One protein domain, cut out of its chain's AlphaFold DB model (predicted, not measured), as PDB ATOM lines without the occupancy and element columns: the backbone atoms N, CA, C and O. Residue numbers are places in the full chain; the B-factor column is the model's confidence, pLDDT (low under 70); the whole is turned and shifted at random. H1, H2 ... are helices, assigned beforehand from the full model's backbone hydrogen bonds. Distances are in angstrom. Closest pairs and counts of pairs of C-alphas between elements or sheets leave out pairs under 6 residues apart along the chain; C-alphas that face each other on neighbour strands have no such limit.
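Overview. This is residues 54 to 168 of the 190 residues of an uncharacterized protein of Pelagovum pacificum (UniProt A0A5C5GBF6). One long helix, H3, runs along the longest axis, and two helical hairpins, H1 with H2 and H4 with H5, lie on different sides of it and cross it steeply. The short helix H4 sits near the middle, between H2 and H5, and the two C-alphas farthest apart, at the two ends of the long axis, belong to the unnamed links before and after H3: Asp 101 in residues 91 to 102 and Thr 130 in residues 127 to 135. The printed part has 115 residues with five named helices, H1 to H5 in chain order, and no named strand; the class is all helix. It is compact, with a radius of gyration of the C-alphas of 13.8 A, and elongated in outline, spanning 43 by 28 by 25 A.

Arrangement. H1, residues 54 to 71, and H2, residues 76 to 90, form a hairpin: they touch, opposite ways at a shallow tilt of 25 degrees, and their closest C-alphas, those of Leu 66 and Ala 82, are 4.9 A apart. H3, residues 103 to 126, is the hub, touching three helices. H1, with residues 60 to 63 alone, only just touches H3, with 3 pairs of C-alphas within 8 A; the closest are Gln 63 and Leu 120, at 7.3 A. H2, with residue 90 alone, also only just touches H3, with 3 such pairs; the closest C-alphas are those of Tyr 90 and Arg 112, 6.1 A apart, at a steep tilt of 65 degrees. H4, residues 136 to 145, is close to H2 but not clearly touching it: the closest C-alphas, those of Phe 83 and Gly 142, are 7.0 A apart. H4 and H5, residues 150 to 166, form the second hairpin, at a shallow tilt of 23 degrees, with C-alphas 144 and 153 closest at 5.8 A. H5, with residues 159 to 166 alone, touches H3 at a steep tilt of 59 degrees, the same way; the closest C-alphas are those of Lys 114 and Ala 163, at 5.0 A. H5 is apart from H1 and H2. Every O i to N i+4 pair is within hydrogen-bond range in H1, H2, H4 and H5, and 19 of 20 are in H3.

Along the chain. H1 begins at C-alpha 54, (-38.679, 29.655, -10.632), and is 25.8 A long; H2 is 21.4 A long. H3 runs 34.6 A from C-alpha 103 at (-54.432, 11.841, 6.352). H4 is 14.1 A long, and H5, 24.6 A long, ends at C-alpha 166, (-42.068, 5.179, -3.059).

Size, cuts and confidence. The C-alphas farthest apart, those of Asp 101 and Thr 130, are 43.5 A apart. The printed part has no cut. The link from H2 to H3 is long, with 12 residues. The mean pLDDT of the printed part is 81.1; residues 54 to 56, 71 to 74, 98 to 99 and 125 to 133 are under 70.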
ATOM      1  N   LEU A  54     -38.961  28.938 -11.887       61.28
ATOM      2  CA  LEU A  54     -38.679  29.655 -10.632       61.28
ATOM      3  C   LEU A  54     -38.588  28.708  -9.425       61.28
ATOM      4  O   LEU A  54     -37.734  28.885  -8.556       61.28
ATOM      5  N   PHE A  55     -39.459  27.698  -9.357       59.38
ATOM      6  CA  PHE A  55     -39.429  26.703  -8.281       59.38
ATOM      7  C   PHE A  55     -38.259  25.725  -8.418       59.38
ATOM      8  O   PHE A  55     -37.622  25.394  -7.417       59.38
ATOM      9  N   VAL A  56     -37.946  25.293  -9.643       63.12
ATOM     10  CA  VAL A  56     -36.784  24.439  -9.932       63.12
ATOM     11  C   VAL A  56     -35.487  25.150  -9.551       63.12
ATOM     12  O   VAL A  56     -34.620  24.522  -8.948       63.12
ATOM     13  N   ASP A  57     -35.376  26.453  -9.817       74.56
ATOM     14  CA  ASP A  57     -34.199  27.239  -9.444       74.56
ATOM     15  C   ASP A  57     -34.017  27.293  -7.918       74.56
ATOM     16  O   ASP A  57     -32.944  26.975  -7.409       74.56
ATOM     17  N   ARG A  58     -35.085  27.551  -7.149       81.75
ATOM     18  CA  ARG A  58     -35.014  27.555  -5.672       81.75
ATOM     19  C   ARG A  58     -34.639  26.194  -5.081       81.75
ATOM     20  O   ARG A  58     -33.816  26.131  -4.171       81.75
ATOM     21  N   ARG A  59     -35.228  25.107  -5.590       83.81
ATOM     22  CA  ARG A  59     -34.935  23.737  -5.132       83.81
ATOM     23  C   ARG A  59     -33.499  23.332  -5.442       83.81
ATOM     24  O   ARG A  59     -32.797  22.845  -4.559       83.81
ATOM     25  N   MET A  60     -33.044  23.603  -6.663       78.06
ATOM     26  CA  MET A  60     -31.670  23.332  -7.084       78.06
ATOM     27  C   MET A  60     -30.664  24.157  -6.269       78.06
ATOM     28  O   MET A  60     -29.659  23.621  -5.805       78.06
ATOM     29  N   GLN A  61     -30.947  25.441  -6.022       83.00
ATOM     30  CA  GLN A  61     -30.115  26.293  -5.168       83.00
ATOM     31  C   GLN A  61     -30.013  25.747  -3.739       83.00
ATOM     32  O   GLN A  61     -28.904  25.644  -3.216       83.00
ATOM     33  N   ALA A  62     -31.130  25.332  -3.130       86.19
ATOM     34  CA  ALA A  62     -31.130  24.741  -1.792       86.19
ATOM     35  C   ALA A  62     -30.306  23.441  -1.726       86.19
ATOM     36  O   ALA A  62     -29.533  23.241  -0.789       86.19
ATOM     37  N   GLN A  63     -30.396  22.585  -2.749       83.50
ATOM     38  CA  GLN A  63     -29.593  21.363  -2.840       83.50
ATOM     39  C   GLN A  63     -28.099  21.646  -3.028       83.50
ATOM     40  O   GLN A  63     -27.271  20.972  -2.419       83.50
ATOM     41  N   ILE A  64     -27.735  22.659  -3.819       79.19
ATOM     42  CA  ILE A  64     -26.338  23.089  -3.979       79.19
ATOM     43  C   ILE A  64     -25.799  23.671  -2.667       79.19
ATOM     44  O   ILE A  64     -24.667  23.369  -2.289       79.19
ATOM     45  N   MET A  65     -26.592  24.485  -1.965       84.38
ATOM     46  CA  MET A  65     -26.223  25.014  -0.646       84.38
ATOM     47  C   MET A  65     -25.983  23.882   0.352       84.38
ATOM     48  O   MET A  65     -24.966  23.893   1.042       84.38
ATOM     49  N   LEU A  66     -26.855  22.871   0.371       85.69
ATOM     50  CA  LEU A  66     -26.696  21.698   1.226       85.69
ATOM     51  C   LEU A  66     -25.466  20.862   0.857       85.69
ATOM     52  O   LEU A  66     -24.679  20.514   1.731       85.69
ATOM     53  N   ALA A  67     -25.262  20.584  -0.431       78.69
ATOM     54  CA  ALA A  67     -24.090  19.863  -0.921       78.69
ATOM     55  C   ALA A  67     -22.781  20.564  -0.517       78.69
ATOM     56  O   ALA A  67     -21.828  19.914  -0.094       78.69
ATOM     57  N   ARG A  68     -22.742  21.901  -0.584       76.88
ATOM     58  CA  ARG A  68     -21.590  22.700  -0.136       76.88
ATOM     59  C   ARG A  68     -21.398  22.662   1.376       76.88
ATOM     60  O   ARG A  68     -20.272  22.481   1.823       76.88
ATOM     61  N   ALA A  69     -22.472  22.810   2.147       82.19
ATOM     62  CA  ALA A  69     -22.393  22.755   3.604       82.19
ATOM     63  C   ALA A  69     -21.848  21.395   4.081       82.19
ATOM     64  O   ALA A  69     -20.980  21.331   4.950       82.19
ATOM     65  N   LEU A  70     -22.292  20.303   3.453       75.56
ATOM     66  CA  LEU A  70     -21.846  18.951   3.791       75.56
ATOM     67  C   LEU A  70     -20.437  18.628   3.269       75.56
ATOM     68  O   LEU A  70     -19.705  17.892   3.925       75.56
ATOM     69  N   SER A  71     -20.024  19.174   2.119       68.06
ATOM     70  CA  SER A  71     -18.687  18.921   1.563       68.06
ATOM     71  C   SER A  71     -17.569  19.665   2.295       68.06
ATOM     72  O   SER A  71     -16.435  19.189   2.329       68.06
ATOM     73  N   ALA A  72     -17.872  20.827   2.876       60.84
ATOM     74  CA  ALA A  72     -16.868  21.733   3.421       60.84
ATOM     75  C   ALA A  72     -16.521  21.500   4.903       60.84
ATOM     76  O   ALA A  72     -15.718  22.262   5.438       60.84
ATOM     77  N   ASN A  73     -17.101  20.495   5.583       64.19
ATOM     78  CA  ASN A  73     -17.127  20.465   7.059       64.19
ATOM     79  C   ASN A  73     -17.578  21.832   7.608       64.19
ATOM     80  O   ASN A  73     -16.940  22.418   8.488       64.19
ATOM     81  N   ALA A  74     -18.634  22.376   7.003       63.00
ATOM     82  CA  ALA A  74     -19.109  23.711   7.300       63.00
ATOM     83  C   ALA A  74     -19.463  23.866   8.786       63.00
ATOM     84  O   ALA A  74     -19.806  22.899   9.473       63.00
ATOM     85  N   ALA A  75     -19.387  25.102   9.282       71.50
ATOM     86  CA  ALA A  75     -19.849  25.418  10.628       71.50
ATOM     87  C   ALA A  75     -21.334  25.038  10.790       71.50
ATOM     88  O   ALA A  75     -22.097  25.065   9.823       71.50
ATOM     89  N   SER A  76     -21.748  24.717  12.022       74.81
ATOM     90  CA  SER A  76     -23.126  24.294  12.341       74.81
ATOM     91  C   SER A  76     -24.187  25.230  11.745       74.81
ATOM     92  O   SER A  76     -25.176  24.764  11.190       74.81
ATOM     93  N   ASP A  77     -23.934  26.540  11.772       82.00
ATOM     94  CA  ASP A  77     -24.861  27.565  11.283       82.00
ATOM     95  C   ASP A  77     -25.068  27.510   9.758       82.00
ATOM     96  O   ASP A  77     -26.156  27.785   9.254       82.00
ATOM     97  N   GLU A  78     -24.041  27.142   8.988       82.25
ATOM     98  CA  GLU A  78     -24.141  27.004   7.530       82.25
ATOM     99  C   GLU A  78     -24.955  25.766   7.146       82.25
ATOM    100  O   GLU A  78     -25.768  25.824   6.219       82.25
ATOM    101  N   ALA A  79     -24.790  24.669   7.892       82.06
ATOM    102  CA  ALA A  79     -25.619  23.480   7.740       82.06
ATOM    103  C   ALA A  79     -27.085  23.777   8.098       82.06
ATOM    104  O   ALA A  79     -27.981  23.441   7.323       82.06
ATOM    105  N   ASP A  80     -27.342  24.481   9.203       87.06
ATOM    106  CA  ASP A  80     -28.698  24.862   9.616       87.06
ATOM    107  C   ASP A  80     -29.379  25.804   8.618       87.06
ATOM    108  O   ASP A  80     -30.568  25.638   8.307       87.06
ATOM    109  N   ASN A  81     -28.635  26.760   8.057       88.12
ATOM    110  CA  ASN A  81     -29.122  27.633   6.993       88.12
ATOM    111  C   ASN A  81     -29.444  26.842   5.718       88.12
ATOM    112  O   ASN A  81     -30.492  27.063   5.107       88.12
ATOM    113  N   ALA A  82     -28.593  25.887   5.337       88.81
ATOM    114  CA  ALA A  82     -28.831  25.036   4.177       88.81
ATOM    115  C   ALA A  82     -30.061  24.129   4.357       88.81
ATOM    116  O   ALA A  82     -30.893  24.032   3.453       88.81
ATOM    117  N   PHE A  83     -30.238  23.525   5.536       90.19
ATOM    118  CA  PHE A  83     -31.433  22.739   5.851       90.19
ATOM    119  C   PHE A  83     -32.698  23.594   5.912       90.19
ATOM    120  O   PHE A  83     -33.752  23.157   5.456       90.19
ATOM    121  N   THR A  84     -32.610  24.824   6.413       92.31
ATOM    122  CA  THR A  84     -33.743  25.758   6.411       92.31
ATOM    123  C   THR A  84     -34.148  26.124   4.983       92.31
ATOM    124  O   THR A  84     -35.329  26.051   4.649       92.31
ATOM    125  N   ALA A  85     -33.181  26.424   4.111       90.56
ATOM    126  CA  ALA A  85     -33.443  26.680   2.697       90.56
ATOM    127  C   ALA A  85     -34.085  25.468   1.998       90.56
ATOM    128  O   ALA A  85     -35.006  25.639   1.200       90.56
ATOM    129  N   LEU A  86     -33.648  24.247   2.331       91.94
ATOM    130  CA  LEU A  86     -34.234  23.008   1.816       91.94
ATOM    131  C   LEU A  86     -35.694  22.842   2.255       91.94
ATOM    132  O   LEU A  86     -36.562  22.616   1.413       91.94
ATOM    133  N   VAL A  87     -35.973  23.011   3.550       93.25
ATOM    134  CA  VAL A  87     -37.329  22.943   4.114       93.25
ATOM    135  C   VAL A  87     -38.250  23.948   3.421       93.25
ATOM    136  O   VAL A  87     -39.326  23.577   2.963       93.25
ATOM    137  N   THR A  88     -37.802  25.192   3.243       92.44
ATOM    138  CA  THR A  88     -38.586  26.223   2.550       92.44
ATOM    139  C   THR A  88     -38.786  25.926   1.061       92.44
ATOM    140  O   THR A  88     -39.871  26.155   0.534       92.44
ATOM    141  N   ALA A  89     -37.774  25.411   0.356       91.12
ATOM    142  CA  ALA A  89     -37.869  25.145  -1.083       91.12
ATOM    143  C   ALA A  89     -38.844  24.004  -1.435       91.12
ATOM    144  O   ALA A  89     -39.410  23.984  -2.535       91.12
ATOM    145  N   TYR A  90     -39.038  23.067  -0.505       90.31
ATOM    146  CA  TYR A  90     -39.952  21.933  -0.641       90.31
ATOM    147  C   TYR A  90     -41.246  22.088   0.169       90.31
ATOM    148  O   TYR A  90     -42.086  21.196   0.108       90.31
ATOM    149  N   ASP A  91     -41.426  23.219   0.863       91.62
ATOM    150  CA  ASP A  91     -42.558  23.476   1.768       91.62
ATOM    151  C   ASP A  91     -42.750  22.348   2.802       91.62
ATOM    152  O   ASP A  91     -43.868  21.939   3.105       91.62
ATOM    153  N   LEU A  92     -41.636  21.798   3.299       91.12
ATOM    154  CA  LEU A  92     -41.641  20.713   4.281       91.12
ATOM    155  C   LEU A  92     -42.052  21.242   5.647       91.12
ATOM    156  O   LEU A  92     -41.711  22.364   6.030       91.12
ATOM    157  N   ARG A  93     -42.718  20.390   6.415       88.50
ATOM    158  CA  ARG A  93     -43.226  20.725   7.743       88.50
ATOM    159  C   ARG A  93     -42.760  19.681   8.764       88.50
ATOM    160  O   ARG A  93     -43.547  18.913   9.313       88.50
ATOM    161  N   PRO A  94     -41.442  19.602   9.031       85.00
ATOM    162  CA  PRO A  94     -40.892  18.567   9.897       85.00
ATOM    163  C   PRO A  94     -41.485  18.656  11.307       85.00
ATOM    164  O   PRO A  94     -41.321  19.654  12.003       85.00
ATOM    165  N   GLY A  95     -42.160  17.588  11.736       77.12
ATOM    166  CA  GLY A  95     -42.751  17.477  13.073       77.12
ATOM    167  C   GLY A  95     -44.108  18.165  13.257       77.12
ATOM    168  O   GLY A  95     -44.760  17.913  14.272       77.12
ATOM    169  N   GLU A  96     -44.573  18.961  12.290       77.69
ATOM    170  CA  GLU A  96     -45.940  19.498  12.290       77.69
ATOM    171  C   GLU A  96     -46.916  18.327  12.114       77.69
ATOM    172  O   GLU A  96     -46.651  17.422  11.321       77.69
ATOM    173  N   HIS A  97     -47.980  18.281  12.916       73.38
ATOM    174  CA  HIS A  97     -49.042  17.263  12.864       73.38
ATOM    175  C   HIS A  97     -48.582  15.784  12.875       73.38
ATOM    176  O   HIS A  97     -49.385  14.888  12.657       73.38
ATOM    177  N   ALA A  98     -47.319  15.478  13.213       65.44
ATOM    178  CA  ALA A  98     -46.749  14.126  13.102       65.44
ATOM    179  C   ALA A  98     -47.394  13.072  14.029       65.44
ATOM    180  O   ALA A  98     -47.108  11.883  13.907       65.44
ATOM    181  N   LEU A  99     -48.216  13.505  14.987       64.31
ATOM    182  CA  LEU A  99     -48.981  12.645  15.898       64.31
ATOM    183  C   LEU A  99     -50.496  12.781  15.708       64.31
ATOM    184  O   LEU A  99     -51.253  12.092  16.389       64.31
ATOM    185  N   GLU A 100     -50.930  13.677  14.828       75.06
ATOM    186  CA  GLU A 100     -52.333  13.845  14.479       75.06
ATOM    187  C   GLU A 100     -52.640  12.917  13.303       75.06
ATOM    188  O   GLU A 100     -51.837  12.788  12.378       75.06
ATOM    189  N   ASP A 101     -53.782  12.232  13.350       70.00
ATOM    190  CA  ASP A 101     -54.230  11.322  12.285       70.00
ATOM    191  C   ASP A 101     -54.828  12.120  11.111       70.00
ATOM    192  O   ASP A 101     -55.956  11.901  10.672       70.00
ATOM    193  N   ASP A 102     -54.086  13.134  10.662       81.38
ATOM    194  CA  ASP A 102     -54.437  13.967   9.522       81.38
ATOM    195  C   ASP A 102     -53.877  13.325   8.250       81.38
ATOM    196  O   ASP A 102     -52.703  13.464   7.890       81.38
ATOM    197  N   VAL A 103     -54.748  12.564   7.588       82.69
ATOM    198  CA  VAL A 103     -54.432  11.841   6.352       82.69
ATOM    199  C   VAL A 103     -54.051  12.803   5.226       82.69
ATOM    200  O   VAL A 103     -53.108  12.526   4.490       82.69
ATOM    201  N   GLU A 104     -54.732  13.945   5.106       83.44
ATOM    202  CA  GLU A 104     -54.485  14.912   4.031       83.44
ATOM    203  C   GLU A 104     -53.110  15.562   4.194       83.44
ATOM    204  O   GLU A 104     -52.335  15.659   3.238       83.44
ATOM    205  N   TYR A 105     -52.772  15.935   5.427       82.75
ATOM    206  CA  TYR A 105     -51.446  16.429   5.759       82.75
ATOM    207  C   TYR A 105     -50.361  15.381   5.487       82.75
ATOM    208  O   TYR A 105     -49.349  15.687   4.846       82.75
ATOM    209  N   ARG A 106     -50.566  14.140   5.951       84.44
ATOM    210  CA  ARG A 106     -49.596  13.052   5.780       84.44
ATOM    211  C   ARG A 106     -49.325  12.773   4.303       84.44
ATOM    212  O   ARG A 106     -48.160  12.643   3.930       84.44
ATOM    213  N   ASP A 107     -50.365  12.715   3.475       87.88
ATOM    214  CA  ASP A 107     -50.237  12.471   2.037       87.88
ATOM    215  C   ASP A 107     -49.532  13.637   1.327       87.88
ATOM    216  O   ASP A 107     -48.649  13.420   0.492       87.88
ATOM    217  N   ALA A 108     -49.850  14.884   1.691       90.25
ATOM    218  CA  ALA A 108     -49.179  16.060   1.140       90.25
ATOM    219  C   ALA A 108     -47.684  16.097   1.505       90.25
ATOM    220  O   ALA A 108     -46.836  16.340   0.640       90.25
ATOM    221  N   GLU A 109     -47.341  15.824   2.765       90.25
ATOM    222  CA  GLU A 109     -45.950  15.776   3.225       90.25
ATOM    223  C   GLU A 109     -45.187  14.607   2.577       90.25
ATOM    224  O   GLU A 109     -44.031  14.768   2.178       90.25
ATOM    225  N   LEU A 110     -45.843  13.458   2.372       89.75
ATOM    226  CA  LEU A 110     -45.285  12.319   1.642       89.75
ATOM    227  C   LEU A 110     -44.924  12.689   0.196       89.75
ATOM    228  O   LEU A 110     -43.825  12.375  -0.264       89.75
ATOM    229  N   GLU A 111     -45.811  13.383  -0.524       89.81
ATOM    230  CA  GLU A 111     -45.549  13.833  -1.897       89.81
ATOM    231  C   GLU A 111     -44.414  14.871  -1.972       89.81
ATOM    232  O   GLU A 111     -43.574  14.811  -2.878       89.81
ATOM    233  N   ARG A 112     -44.310  15.779  -0.991       91.69
ATOM    234  CA  ARG A 112     -43.179  16.722  -0.895       91.69
ATOM    235  C   ARG A 112     -41.851  16.003  -0.647       91.69
ATOM    236  O   ARG A 112     -40.861  16.305  -1.320       91.69
ATOM    237  N   LEU A 113     -41.827  15.034   0.271       91.69
ATOM    238  CA  LEU A 113     -40.640  14.232   0.588       91.69
ATOM    239  C   LEU A 113     -40.209  13.351  -0.591       91.69
ATOM    240  O   LEU A 113     -39.021  13.273  -0.904       91.69
ATOM    241  N   LYS A 114     -41.159  12.749  -1.310       90.62
ATOM    242  CA  LYS A 114     -40.883  12.034  -2.564       90.62
ATOM    243  C   LYS A 114     -40.210  12.934  -3.590       90.62
ATOM    244  O   LYS A 114     -39.193  12.548  -4.166       90.62
ATOM    245  N   ALA A 115     -40.766  14.124  -3.822       89.31
ATOM    246  CA  ALA A 115     -40.197  15.080  -4.766       89.31
ATOM    247  C   ALA A 115     -38.761  15.460  -4.371       89.31
ATOM    248  O   ALA A 115     -37.882  15.494  -5.232       89.31
ATOM    249  N   LEU A 116     -38.505  15.669  -3.075       91.12
ATOM    250  CA  LEU A 116     -37.163  15.907  -2.546       91.12
ATOM    251  C   LEU A 116     -36.201  14.758  -2.875       91.12
ATOM    252  O   LEU A 116     -35.119  15.017  -3.400       91.12
ATOM    253  N   PHE A 117     -36.571  13.507  -2.597       88.19
ATOM    254  CA  PHE A 117     -35.687  12.361  -2.842       88.19
ATOM    255  C   PHE A 117     -35.419  12.124  -4.329       88.19
ATOM    256  O   PHE A 117     -34.270  11.899  -4.713       88.19
ATOM    257  N   VAL A 118     -36.434  12.268  -5.184       85.94
ATOM    258  CA  VAL A 118     -36.258  12.191  -6.644       85.94
ATOM    259  C   VAL A 118     -35.295  13.273  -7.142       85.94
ATOM    260  O   VAL A 118     -34.410  12.995  -7.959       85.94
ATOM    261  N   ASP A 119     -35.444  14.505  -6.651       85.12
ATOM    262  CA  ASP A 119     -34.579  15.613  -7.047       85.12
ATOM    263  C   ASP A 119     -33.143  15.425  -6.531       85.12
ATOM    264  O   ASP A 119     -32.202  15.709  -7.270       85.12
ATOM    265  N   LEU A 120     -32.949  14.907  -5.312       82.44
ATOM    266  CA  LEU A 120     -31.619  14.614  -4.756       82.44
ATOM    267  C   LEU A 120     -30.861  13.602  -5.617       82.44
ATOM    268  O   LEU A 120     -29.706  13.833  -5.985       82.44
ATOM    269  N   SER A 121     -31.522  12.517  -6.015       77.56
ATOM    270  CA  SER A 121     -30.907  11.494  -6.863       77.56
ATOM    271  C   SER A 121     -30.661  11.982  -8.287       77.56
ATOM    272  O   SER A 121     -29.690  11.574  -8.931       77.56
ATOM    273  N   ARG A 122     -31.484  12.912  -8.784       76.19
ATOM    274  CA  ARG A 122     -31.214  13.612 -10.044       76.19
ATOM    275  C   ARG A 122     -30.003  14.540  -9.920       76.19
ATOM    276  O   ARG A 122     -29.142  14.508 -10.798       76.19
ATOM    277  N   ALA A 123     -29.902  15.323  -8.849       72.19
ATOM    278  CA  ALA A 123     -28.783  16.230  -8.609       72.19
ATOM    279  C   ALA A 123     -27.455  15.469  -8.480       72.19
ATOM    280  O   ALA A 123     -26.470  15.862  -9.102       72.19
ATOM    281  N   ALA A 124     -27.450  14.325  -7.788       70.56
ATOM    282  CA  ALA A 124     -26.283  13.447  -7.671       70.56
ATOM    283  C   ALA A 124     -25.743  12.938  -9.021       70.56
ATOM    284  O   ALA A 124     -24.554  12.667  -9.142       70.56
ATOM    285  N   ARG A 125     -26.596  12.823 -10.051       69.06
ATOM    286  CA  ARG A 125     -26.187  12.415 -11.410       69.06
ATOM    287  C   ARG A 125     -25.715  13.576 -12.285       69.06
ATOM    288  O   ARG A 125     -25.025  13.341 -13.271       69.06
ATOM    289  N   LEU A 126     -26.154  14.797 -11.984       64.88
ATOM    290  CA  LEU A 126     -25.906  15.984 -12.807       64.88
ATOM    291  C   LEU A 126     -24.746  16.834 -12.288       64.88
ATOM    292  O   LEU A 126     -24.125  17.558 -13.066       64.88
ATOM    293  N   LEU A 127     -24.464  16.772 -10.986       61.19
ATOM    294  CA  LEU A 127     -23.368  17.513 -10.382       61.19
ATOM    295  C   LEU A 127     -22.018  16.855 -10.724       61.19
ATOM    296  O   LEU A 127     -21.914  15.628 -10.718       61.19
ATOM    297  N   PRO A 128     -20.970  17.647 -11.023       57.47
ATOM    298  CA  PRO A 128     -19.630  17.112 -11.239       57.47
ATOM    299  C   PRO A 128     -19.138  16.357  -9.997       57.47
ATOM    300  O   PRO A 128     -19.351  16.830  -8.882       57.47
ATOM    301  N   ASP A 129     -18.389  15.264 -10.188       58.06
ATOM    302  CA  ASP A 129     -17.809  14.419  -9.118       58.06
ATOM    303  C   ASP A 129     -16.980  15.197  -8.065       58.06
ATOM    304  O   ASP A 129     -16.642  14.662  -7.011       58.06
ATOM    305  N   THR A 130     -16.637  16.461  -8.333       53.88
ATOM    306  CA  THR A 130     -15.930  17.362  -7.412       53.88
ATOM    307  C   THR A 130     -16.807  17.920  -6.288       53.88
ATOM    308  O   THR A 130     -16.269  18.475  -5.333       53.88
ATOM    309  N   HIS A 131     -18.134  17.810  -6.386       56.25
ATOM    310  CA  HIS A 131     -19.066  18.268  -5.358       56.25
ATOM    311  C   HIS A 131     -19.621  17.050  -4.620       56.25
ATOM    312  O   HIS A 131     -20.287  16.212  -5.224       56.25
ATOM    313  N   ALA A 132     -19.368  16.946  -3.311       60.53
ATOM    314  CA  ALA A 132     -20.044  15.935  -2.506       60.53
ATOM    315  C   ALA A 132     -21.544  16.252  -2.502       60.53
ATOM    316  O   ALA A 132     -21.963  17.317  -2.052       60.53
ATOM    317  N   THR A 133     -22.353  15.361  -3.065       66.06
ATOM    318  CA  THR A 133     -23.807  15.498  -3.052       66.06
ATOM    319  C   THR A 133     -24.350  14.964  -1.738       66.06
ATOM    320  O   THR A 133     -23.952  13.877  -1.322       66.06
ATOM    321  N   ALA A 134     -25.268  15.703  -1.114       70.94
ATOM    322  CA  ALA A 134     -25.963  15.256   0.088       70.94
ATOM    323  C   ALA A 134     -26.635  13.899  -0.161       70.94
ATOM    324  O   ALA A 134     -27.445  13.771  -1.083       70.94
ATOM    325  N   GLY A 135     -26.302  12.889   0.640       75.06
ATOM    326  CA  GLY A 135     -26.977  11.602   0.576       75.06
ATOM    327  C   GLY A 135     -28.371  11.673   1.197       75.06
ATOM    328  O   GLY A 135     -28.639  12.491   2.080       75.06
ATOM    329  N   VAL A 136     -29.251  10.746   0.807       81.75
ATOM    330  CA  VAL A 136     -30.562  10.548   1.460       81.75
ATOM    331  C   VAL A 136     -30.397  10.352   2.975       81.75
ATOM    332  O   VAL A 136     -31.185  10.869   3.765       81.75
ATOM    333  N   SER A 137     -29.318   9.686   3.405       82.00
ATOM    334  CA  SER A 137     -28.976   9.516   4.821       82.00
ATOM    335  C   SER A 137     -28.734  10.833   5.555       82.00
ATOM    336  O   SER A 137     -29.189  10.969   6.692       82.00
ATOM    337  N   ASP A 138     -28.046  11.778   4.914       84.25
ATOM    338  CA  ASP A 138     -27.653  13.059   5.508       84.25
ATOM    339  C   ASP A 138     -28.870  13.971   5.618       84.25
ATOM    340  O   ASP A 138     -29.102  14.598   6.649       84.25
ATOM    341  N   VAL A 139     -29.712  13.958   4.580       87.19
ATOM    342  CA  VAL A 139     -30.986  14.679   4.564       87.19
ATOM    343  C   VAL A 139     -31.922  14.146   5.639       87.19
ATOM    344  O   VAL A 139     -32.483  14.924   6.407       87.19
ATOM    345  N   ARG A 140     -32.037  12.821   5.765       88.38
ATOM    346  CA  ARG A 140     -32.841  12.182   6.812       88.38
ATOM    347  C   ARG A 140     -32.350  12.551   8.212       88.38
ATOM    348  O   ARG A 140     -33.167  12.851   9.080       88.38
ATOM    349  N   ALA A 141     -31.036  12.522   8.441       85.88
ATOM    350  CA  ALA A 141     -30.450  12.888   9.728       85.88
ATOM    351  C   ALA A 141     -30.695  14.368  10.059       85.88
ATOM    352  O   ALA A 141     -31.151  14.675  11.160       85.88
ATOM    353  N   GLY A 142     -30.467  15.266   9.098       86.62
ATOM    354  CA  GLY A 142     -30.666  16.702   9.279       86.62
ATOM    355  C   GLY A 142     -32.127  17.093   9.480       86.62
ATOM    356  O   GLY A 142     -32.430  17.855  10.390       86.62
ATOM    357  N   LEU A 143     -33.062  16.521   8.713       89.56
ATOM    358  CA  LEU A 143     -34.494  16.769   8.912       89.56
ATOM    359  C   LEU A 143     -34.989  16.218  10.258       89.56
ATOM    360  O   LEU A 143     -35.744  16.891  10.953       89.56
ATOM    361  N   ALA A 144     -34.529  15.033  10.672       88.88
ATOM    362  CA  ALA A 144     -34.884  14.466  11.973       88.88
ATOM    363  C   ALA A 144     -34.313  15.270  13.154       88.88
ATOM    364  O   ALA A 144     -34.943  15.332  14.212       88.88
ATOM    365  N   ALA A 145     -33.140  15.891  12.987       88.50
ATOM    366  CA  ALA A 145     -32.532  16.750  14.002       88.50
ATOM    367  C   ALA A 145     -33.365  18.011  14.290       88.50
ATOM    368  O   ALA A 145     -33.290  18.536  15.394       88.50
ATOM    369  N   ARG A 146     -34.209  18.443  13.342       86.94
ATOM    370  CA  ARG A 146     -35.101  19.608  13.493       86.94
ATOM    371  C   ARG A 146     -36.370  19.326  14.297       86.94
ATOM    372  O   ARG A 146     -37.162  20.235  14.512       86.94
ATOM    373  N   ILE A 147     -36.589  18.079  14.715       88.50
ATOM    374  CA  ILE A 147     -37.764  17.679  15.491       88.50
ATOM    375  C   ILE A 147     -37.324  17.377  16.919       88.50
ATOM    376  O   ILE A 147     -36.686  16.349  17.168       88.50
ATOM    377  N   ASP A 148     -37.687  18.238  17.866       84.38
ATOM    378  CA  ASP A 148     -37.276  18.116  19.271       84.38
ATOM    379  C   ASP A 148     -37.944  16.932  19.979       84.38
ATOM    380  O   ASP A 148     -37.296  16.164  20.698       84.38
ATOM    381  N   ALA A 149     -39.245  16.736  19.753       87.19
ATOM    382  CA  ALA A 149     -40.004  15.692  20.425       87.19
ATOM    383  C   ALA A 149     -39.701  14.308  19.830       87.19
ATOM    384  O   ALA A 149     -40.031  14.000  18.684       87.19
ATOM    385  N   ARG A 150     -39.146  13.418  20.661       86.06
ATOM    386  CA  ARG A 150     -38.836  12.023  20.301       86.06
ATOM    387  C   ARG A 150     -39.976  11.265  19.584       86.06
ATOM    388  O   ARG A 150     -39.664  10.604  18.595       86.06
ATOM    389  N   PRO A 151     -41.255  11.315  20.020       85.81
ATOM    390  CA  PRO A 151     -42.325  10.590  19.326       85.81
ATOM    391  C   PRO A 151     -42.626  11.157  17.928       85.81
ATOM    392  O   PRO A 151     -42.773  10.384  16.987       85.81
ATOM    393  N   GLN A 152     -42.622  12.484  17.764       86.56
ATOM    394  CA  GLN A 152     -42.803  13.138  16.460       86.56
ATOM    395  C   GLN A 152     -41.646  12.809  15.514       86.56
ATOM    396  O   GLN A 152     -41.861  12.500  14.345       86.56
ATOM    397  N   ARG A 153     -40.412  12.794  16.034       88.19
ATOM    398  CA  ARG A 153     -39.220  12.429  15.260       88.19
ATOM    399  C   ARG A 153     -39.327  11.007  14.715       88.19
ATOM    400  O   ARG A 153     -38.998  10.775  13.559       88.19
ATOM    401  N   GLN A 154     -39.799  10.060  15.528       88.81
ATOM    402  CA  GLN A 154     -39.975   8.672  15.097       88.81
ATOM    403  C   GLN A 154     -41.066   8.537  14.026       88.81
ATOM    404  O   GLN A 154     -40.856   7.831  13.044       88.81
ATOM    405  N   ALA A 155     -42.199   9.227  14.189       86.81
ATOM    406  CA  ALA A 155     -43.268   9.240  13.191       86.81
ATOM    407  C   ALA A 155     -42.787   9.829  11.855       86.81
ATOM    408  O   ALA A 155     -42.987   9.230  10.799       86.81
ATOM    409  N   TYR A 156     -42.053  10.941  11.906       89.38
ATOM    410  CA  TYR A 156     -41.487  11.574  10.719       89.38
ATOM    411  C   TYR A 156     -40.412  10.708  10.042       89.38
ATOM    412  O   TYR A 156     -40.352  10.633   8.818       89.38
ATOM    413  N   LEU A 157     -39.593   9.984  10.816       89.88
ATOM    414  CA  LEU A 157     -38.646   9.001  10.276       89.88
ATOM    415  C   LEU A 157     -39.352   7.867   9.521       89.88
ATOM    416  O   LEU A 157     -38.855   7.444   8.478       89.88
ATOM    417  N   SER A 158     -40.497   7.393  10.018       89.00
ATOM    418  CA  SER A 158     -41.314   6.394   9.320       89.00
ATOM    419  C   SER A 158     -41.885   6.944   8.009       89.00
ATOM    420  O   SER A 158     -41.823   6.258   6.993       89.00
ATOM    421  N   LEU A 159     -42.364   8.193   8.008       89.12
ATOM    422  CA  LEU A 159     -42.868   8.863   6.805       89.12
ATOM    423  C   LEU A 159     -41.770   9.056   5.747       89.12
ATOM    424  O   LEU A 159     -41.985   8.794   4.566       89.12
ATOM    425  N   MET A 160     -40.567   9.459   6.165       90.00
ATOM    426  CA  MET A 160     -39.419   9.572   5.262       90.00
ATOM    427  C   MET A 160     -39.023   8.218   4.663       90.00
ATOM    428  O   MET A 160     -38.715   8.158   3.477       90.00
ATOM    429  N   ALA A 161     -39.062   7.134   5.447       88.88
ATOM    430  CA  ALA A 161     -38.777   5.790   4.939       88.88
ATOM    431  C   ALA A 161     -39.809   5.334   3.890       88.88
ATOM    432  O   ALA A 161     -39.454   4.696   2.900       88.88
ATOM    433  N   GLU A 162     -41.079   5.688   4.083       89.19
ATOM    434  CA  GLU A 162     -42.144   5.435   3.110       89.19
ATOM    435  C   GLU A 162     -41.953   6.257   1.827       89.19
ATOM    436  O   GLU A 162     -42.041   5.710   0.726       89.19
ATOM    437  N   ALA A 163     -41.618   7.544   1.947       88.56
ATOM    438  CA  ALA A 163     -41.314   8.396   0.800       88.56
ATOM    439  C   ALA A 163     -40.101   7.888  -0.001       88.56
ATOM    440  O   ALA A 163     -40.162   7.871  -1.228       88.56
ATOM    441  N   GLU A 164     -39.038   7.437   0.672       88.25
ATOM    442  CA  GLU A 164     -37.837   6.858   0.048       88.25
ATOM    443  C   GLU A 164     -38.147   5.547  -0.696       88.25
ATOM    444  O   GLU A 164     -37.654   5.307  -1.805       88.25
ATOM    445  N   TRP A 165     -39.003   4.696  -0.116       85.31
ATOM    446  CA  TRP A 165     -39.489   3.491  -0.791       85.31
ATOM    447  C   TRP A 165     -40.280   3.841  -2.050       85.31
ATOM    448  O   TRP A 165     -40.009   3.299  -3.123       85.31
ATOM    449  N   LEU A 166     -41.218   4.783  -1.941       83.12
ATOM    450  CA  LEU A 166     -42.068   5.179  -3.059       83.12
ATOM    451  C   LEU A 166     -41.319   5.960  -4.146       83.12
ATOM    452  O   LEU A 166     -41.736   5.924  -5.302       83.12
ATOM    453  N   SER A 167     -40.228   6.653  -3.813       80.12
ATOM    454  CA  SER A 167     -39.370   7.313  -4.803       80.12
ATOM    455  C   SER A 167     -38.476   6.328  -5.567       80.12
ATOM    456  O   SER A 167     -37.842   6.725  -6.542       80.12
ATOM    457  N   GLY A 168     -38.431   5.053  -5.161       71.94
ATOM    458  CA  GLY A 168     -37.594   4.025  -5.783       71.94
ATOM    459  C   GLY A 168     -36.115   4.115  -5.398       71.94
ATOM    460  O   GLY A 168     -35.273   3.544  -6.088       71.94
TER     461      GLY A 168